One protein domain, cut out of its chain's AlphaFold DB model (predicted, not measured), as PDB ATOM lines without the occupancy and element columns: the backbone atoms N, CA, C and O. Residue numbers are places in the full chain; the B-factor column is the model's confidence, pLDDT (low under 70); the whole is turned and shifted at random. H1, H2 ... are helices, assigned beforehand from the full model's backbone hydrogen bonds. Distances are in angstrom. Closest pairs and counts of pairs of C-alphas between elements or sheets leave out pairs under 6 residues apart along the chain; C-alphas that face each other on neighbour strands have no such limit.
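Overview. This is residues 406 to 450 of the 613 residues of the protein "GPS2_interact domain-containing protein" of Cimex lectularius (UniProt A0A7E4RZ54). H1 sticks out as an arm from a small body, in which short H3 packs on part of the longer H2, and H4 follows at the end. The 45 printed residues hold four named helices, H1 to H4 in order, and no named strand: all helix. The whole is loose, radius of gyration of the C-alphas 13.0 A, and spans 40 by 19 by 18 A, the arm making the length.

Along the chain. Find C-alpha 406 at (36.143, -8.880, 46.482); there H1 begins, running 14.8 A to residue 415. H2 is residues 421 to 433, 18.6 A; H3, 438 to 443, 8.8 A; H4, 446 to 450, 7.4 A, ending at (25.146, 8.187, 31.650).

Arrangement. H1 is apart from H2, H3 and H4. H2 touches H3 with residues 427 to 431 alone; look at the closest C-alphas, Lys 430 and Ile 441, 5.7 A. They run opposite ways at a steep tilt of 54 degrees. H3 and H4 meet only through their link; H2 and H4 are apart. Every O i to N i+4 pair is within hydrogen-bond range in H2, 5 of 6 in H1, 1 of 2 in H3 and 0 of 1 in H4, where 1 of 2 O i to N i+3 pairs is.

Size, cuts and confidence. The printed part has no cut, and its three links are tight. Residues 446 to 450 are under pLDDT 70.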
ATOM      1  N   PHE A 406      36.398  -8.576  47.890       85.38
ATOM      2  CA  PHE A 406      36.143  -8.880  46.482       85.38
ATOM      3  C   PHE A 406      34.683  -9.291  46.226       85.38
ATOM      4  O   PHE A 406      34.114  -8.920  45.200       85.38
ATOM      5  N   ALA A 407      34.055 -10.029  47.144       87.25
ATOM      6  CA  ALA A 407      32.705 -10.552  46.976       87.25
ATOM      7  C   ALA A 407      31.645  -9.444  47.076       87.25
ATOM      8  O   ALA A 407      30.704  -9.441  46.279       87.25
ATOM      9  N   ALA A 408      31.795  -8.478  47.989       87.19
ATOM     10  CA  ALA A 408      30.945  -7.284  48.021       87.19
ATOM     11  C   ALA A 408      31.096  -6.448  46.740       87.19
ATOM     12  O   ALA A 408      30.099  -6.140  46.083       87.19
ATOM     13  N   VAL A 409      32.335  -6.155  46.328       85.56
ATOM     14  CA  VAL A 409      32.624  -5.364  45.117       85.56
ATOM     15  C   VAL A 409      32.152  -6.070  43.837       85.56
ATOM     16  O   VAL A 409      31.720  -5.409  42.892       85.56
ATOM     17  N   TYR A 410      32.182  -7.404  43.788       85.31
ATOM     18  CA  TYR A 410      31.607  -8.184  42.692       85.31
ATOM     19  C   TYR A 410      30.073  -8.101  42.680       85.31
ATOM     20  O   TYR A 410      29.488  -7.808  41.636       85.31
ATOM     21  N   LYS A 411      29.413  -8.284  43.834       86.69
ATOM     22  CA  LYS A 411      27.946  -8.183  43.968       86.69
ATOM     23  C   LYS A 411      27.425  -6.798  43.572       86.69
ATOM     24  O   LYS A 411      26.463  -6.713  42.812       86.69
ATOM     25  N   GLU A 412      28.088  -5.720  43.997       82.12
ATOM     26  CA  GLU A 412      27.742  -4.346  43.597       82.12
ATOM     27  C   GLU A 412      27.800  -4.162  42.067       82.12
ATOM     28  O   GLU A 412      26.907  -3.564  41.462       82.12
ATOM     29  N   ARG A 413      28.812  -4.740  41.405       81.25
ATOM     30  CA  ARG A 413      28.972  -4.653  39.942       81.25
ATOM     31  C   ARG A 413      27.871  -5.371  39.166       81.25
ATOM     32  O   ARG A 413      27.532  -4.899  38.081       81.25
ATOM     33  N   GLN A 414      27.276  -6.434  39.712       75.81
ATOM     34  CA  GLN A 414      26.114  -7.088  39.093       75.81
ATOM     35  C   GLN A 414      24.901  -6.146  39.039       75.81
ATOM     36  O   GLN A 414      24.224  -6.051  38.014       75.81
ATOM     37  N   LEU A 415      24.678  -5.366  40.102       77.38
ATOM     38  CA  LEU A 415      23.589  -4.383  40.165       77.38
ATOM     39  C   LEU A 415      23.774  -3.231  39.157       77.38
ATOM     40  O   LEU A 415      22.796  -2.641  38.700       77.38
ATOM     41  N   LEU A 416      25.014  -2.941  38.744       75.00
ATOM     42  CA  LEU A 416      25.329  -1.857  37.807       75.00
ATOM     43  C   LEU A 416      24.811  -2.099  36.372       75.00
ATOM     44  O   LEU A 416      24.672  -1.140  35.608       75.00
ATOM     45  N   ASN A 417      24.546  -3.354  35.979       72.88
ATOM     46  CA  ASN A 417      24.099  -3.704  34.624       72.88
ATOM     47  C   ASN A 417      22.667  -4.264  34.552       72.88
ATOM     48  O   ASN A 417      22.295  -4.850  33.533       72.88
ATOM     49  N   ILE A 418      21.831  -4.038  35.568       81.56
ATOM     50  CA  ILE A 418      20.402  -4.382  35.501       81.56
ATOM     51  C   ILE A 418      19.783  -3.779  34.225       81.56
ATOM     52  O   ILE A 418      20.067  -2.638  33.848       81.56
ATOM     53  N   TRP A 419      18.983  -4.577  33.518       84.00
ATOM     54  CA  TRP A 419      18.183  -4.157  32.365       84.00
ATOM     55  C   TRP A 419      16.719  -4.098  32.785       84.00
ATOM     56  O   TRP A 419      16.139  -5.129  33.139       84.00
ATOM     57  N   THR A 420      16.116  -2.913  32.727       86.88
ATOM     58  CA  THR A 420      14.668  -2.766  32.923       86.88
ATOM     59  C   THR A 420      13.911  -3.431  31.773       86.88
ATOM     60  O   THR A 420      14.446  -3.587  30.675       86.88
ATOM     61  N   GLN A 421      12.661  -3.835  32.007       86.31
ATOM     62  CA  GLN A 421      11.896  -4.569  30.997       86.31
ATOM     63  C   GLN A 421      11.721  -3.753  29.701       86.31
ATOM     64  O   GLN A 421      12.023  -4.254  28.623       86.31
ATOM     65  N   ALA A 422      11.409  -2.458  29.820       88.75
ATOM     66  CA  ALA A 422      11.339  -1.539  28.683       88.75
ATOM     67  C   ALA A 422      12.654  -1.456  27.875       88.75
ATOM     68  O   ALA A 422      12.611  -1.437  26.651       88.75
ATOM     69  N   GLU A 423      13.828  -1.462  28.521       89.00
ATOM     70  CA  GLU A 423      15.119  -1.477  27.805       89.00
ATOM     71  C   GLU A 423      15.344  -2.793  27.043       89.00
ATOM     72  O   GLU A 423      15.915  -2.771  25.953       89.00
ATOM     73  N   LYS A 424      14.886  -3.933  27.581       90.12
ATOM     74  CA  LYS A 424      14.941  -5.225  26.872       90.12
ATOM     75  C   LYS A 424      14.018  -5.235  25.658       90.12
ATOM     76  O   LYS A 424      14.387  -5.782  24.624       90.12
ATOM     77  N   ASP A 425      12.832  -4.649  25.776       92.44
ATOM     78  CA  ASP A 425      11.835  -4.683  24.707       92.44
ATOM     79  C   ASP A 425      12.165  -3.682  23.587       92.44
ATOM     80  O   ASP A 425      12.120  -4.068  22.419       92.44
ATOM     81  N   ILE A 426      12.681  -2.488  23.918       90.31
ATOM     82  CA  ILE A 426      13.330  -1.579  22.951       90.31
ATOM     83  C   ILE A 426      14.496  -2.288  22.245       90.31
ATOM     84  O   ILE A 426      14.631  -2.199  21.026       90.31
ATOM     85  N   PHE A 427      15.337  -3.027  22.981       91.56
ATOM     86  CA  PHE A 427      16.448  -3.769  22.379       91.56
ATOM     87  C   PHE A 427      15.963  -4.839  21.390       91.56
ATOM     88  O   PHE A 427      16.502  -4.906  20.289       91.56
ATOM     89  N   LYS A 428      14.934  -5.633  21.724       92.75
ATOM     90  CA  LYS A 428      14.334  -6.612  20.792       92.75
ATOM     91  C   LYS A 428      13.789  -5.928  19.535       92.75
ATOM     92  O   LYS A 428      14.110  -6.344  18.426       92.75
ATOM     93  N   GLU A 429      12.998  -4.870  19.714       93.69
ATOM     94  CA  GLU A 429      12.360  -4.117  18.629       93.69
ATOM     95  C   GLU A 429      13.405  -3.540  17.658       93.69
ATOM     96  O   GLU A 429      13.322  -3.740  16.443       93.69
ATOM     97  N   LYS A 430      14.451  -2.895  18.192       91.00
ATOM     98  CA  LYS A 430      15.523  -2.304  17.380       91.00
ATOM     99  C   LYS A 430      16.521  -3.331  16.842       91.00
ATOM    100  O   LYS A 430      17.105  -3.087  15.792       91.00
ATOM    101  N   PHE A 431      16.684  -4.492  17.481       93.44
ATOM    102  CA  PHE A 431      17.483  -5.596  16.935       93.44
ATOM    103  C   PHE A 431      16.810  -6.262  15.728       93.44
ATOM    104  O   PHE A 431      17.503  -6.631  14.784       93.44
ATOM    105  N   LEU A 432      15.475  -6.360  15.712       95.06
ATOM    106  CA  LEU A 432      14.722  -6.811  14.534       95.06
ATOM    107  C   LEU A 432      14.820  -5.809  13.372       95.06
ATOM    108  O   LEU A 432      14.965  -6.217  12.224       95.06
ATOM    109  N   GLN A 433      14.792  -4.503  13.661       90.75
ATOM    110  CA  GLN A 433      14.936  -3.443  12.650       90.75
ATOM    111  C   GLN A 433      16.375  -3.310  12.120       90.75
ATOM    112  O   GLN A 433      16.580  -2.998  10.946       90.75
ATOM    113  N   HIS A 434      17.381  -3.522  12.975       86.88
ATOM    114  CA  HIS A 434      18.797  -3.302  12.668       86.88
ATOM    115  C   HIS A 434      19.675  -4.465  13.183       86.88
ATOM    116  O   HIS A 434      20.464  -4.283  14.120       86.88
ATOM    117  N   PRO A 435      19.568  -5.670  12.590       92.12
ATOM    118  CA  PRO A 435      20.261  -6.860  13.077       92.12
ATOM    119  C   PRO A 435      21.776  -6.645  13.164       92.12
ATOM    120  O   PRO A 435      22.413  -6.169  12.227       92.12
ATOM    121  N   LYS A 436      22.354  -7.015  14.314       88.06
ATOM    122  CA  LYS A 436      23.784  -6.869  14.665       88.06
ATOM    123  C   LYS A 436      24.319  -5.422  14.749       88.06
ATOM    124  O   LYS A 436      25.472  -5.245  15.138       88.06
ATOM    125  N   ASN A 437      23.527  -4.378  14.476       90.25
ATOM    126  CA  ASN A 437      23.972  -2.982  14.607       90.25
ATOM    127  C   ASN A 437      23.791  -2.456  16.044       90.25
ATOM    128  O   ASN A 437      22.945  -1.609  16.338       90.25
ATOM    129  N   PHE A 438      24.619  -2.959  16.960       86.50
ATOM    130  CA  PHE A 438      24.559  -2.587  18.377       86.50
ATOM    131  C   PHE A 438      24.838  -1.099  18.639       86.50
ATOM    132  O   PHE A 438      24.349  -0.566  19.631       86.50
ATOM    133  N   GLY A 439      25.566  -0.409  17.749       86.31
ATOM    134  CA  GLY A 439      25.794   1.037  17.840       86.31
ATOM    135  C   GLY A 439      24.509   1.845  17.639       86.31
ATOM    136  O   GLY A 439      24.203   2.720  18.449       86.31
ATOM    137  N   ALA A 440      23.717   1.501  16.617       85.06
ATOM    138  CA  ALA A 440      22.402   2.099  16.403       85.06
ATOM    139  C   ALA A 440      21.421   1.730  17.525       85.06
ATOM    140  O   ALA A 440      20.744   2.607  18.046       85.06
ATOM    141  N   ILE A 441      21.380   0.463  17.957       87.94
ATOM    142  CA  ILE A 441      20.477   0.017  19.036       87.94
ATOM    143  C   ILE A 441      20.796   0.731  20.364       87.94
ATOM    144  O   ILE A 441      19.886   1.122  21.092       87.94
ATOM    145  N   ALA A 442      22.077   0.956  20.675       87.38
ATOM    146  CA  ALA A 442      22.500   1.609  21.913       87.38
ATOM    147  C   ALA A 442      22.151   3.108  21.995       87.38
ATOM    148  O   ALA A 442      22.105   3.643  23.105       87.38
ATOM    149  N   SER A 443      21.882   3.795  20.876       86.38
ATOM    150  CA  SER A 443      21.463   5.208  20.910       86.38
ATOM    151  C   SER A 443      20.059   5.376  21.511       86.38
ATOM    152  O   SER A 443      19.818   6.344  22.231       86.38
ATOM    153  N   TYR A 444      19.184   4.380  21.327       84.38
ATOM    154  CA  TYR A 444      17.842   4.310  21.915       84.38
ATOM    155  C   TYR A 444      17.840   3.897  23.408       84.38
ATOM    156  O   TYR A 444      16.781   3.855  24.033       84.38
ATOM    157  N   LEU A 445      19.002   3.603  24.013       85.38
ATOM    158  CA  LEU A 445      19.145   3.111  25.397       85.38
ATOM    159  C   LEU A 445      19.792   4.157  26.328       85.38
ATOM    160  O   LEU A 445      20.861   3.969  26.916       85.38
ATOM    161  N   ASP A 446      19.083   5.274  26.485       68.31
ATOM    162  CA  ASP A 446      19.492   6.529  27.138       68.31
ATOM    163  C   ASP A 446      20.188   6.393  28.517       68.31
ATOM    164  O   ASP A 446      21.065   7.186  28.882       68.31
ATOM    165  N   LYS A 447      19.795   5.387  29.313       63.44
ATOM    166  CA  LYS A 447      20.225   5.213  30.714       63.44
ATOM    167  C   LYS A 447      21.590   4.528  30.846       63.44
ATOM    168  O   LYS A 447      22.392   4.944  31.684       63.44
ATOM    169  N   LYS A 448      21.911   3.552  29.982       57.53
ATOM    170  CA  LYS A 448      23.182   2.792  30.020       57.53
ATOM    171  C   LYS A 448      24.420   3.665  29.741       57.53
ATOM    172  O   LYS A 448      25.522   3.328  30.171       57.53
ATOM    173  N   ARG A 449      24.254   4.802  29.049       51.19
ATOM    174  CA  ARG A 449      25.350   5.725  28.691       51.19
ATOM    175  C   ARG A 449      25.811   6.616  29.850       51.19
ATOM    176  O   ARG A 449      27.003   6.885  29.975       51.19
ATOM    177  N   LYS A 450      24.884   7.097  30.685       42.97
ATOM    178  CA  LYS A 450      25.146   8.187  31.650       42.97
ATOM    179  C   LYS A 450      25.907   7.699  32.897       42.97
ATOM    180  O   LYS A 450      26.813   8.383  33.365       42.97
TER     181      LYS A 450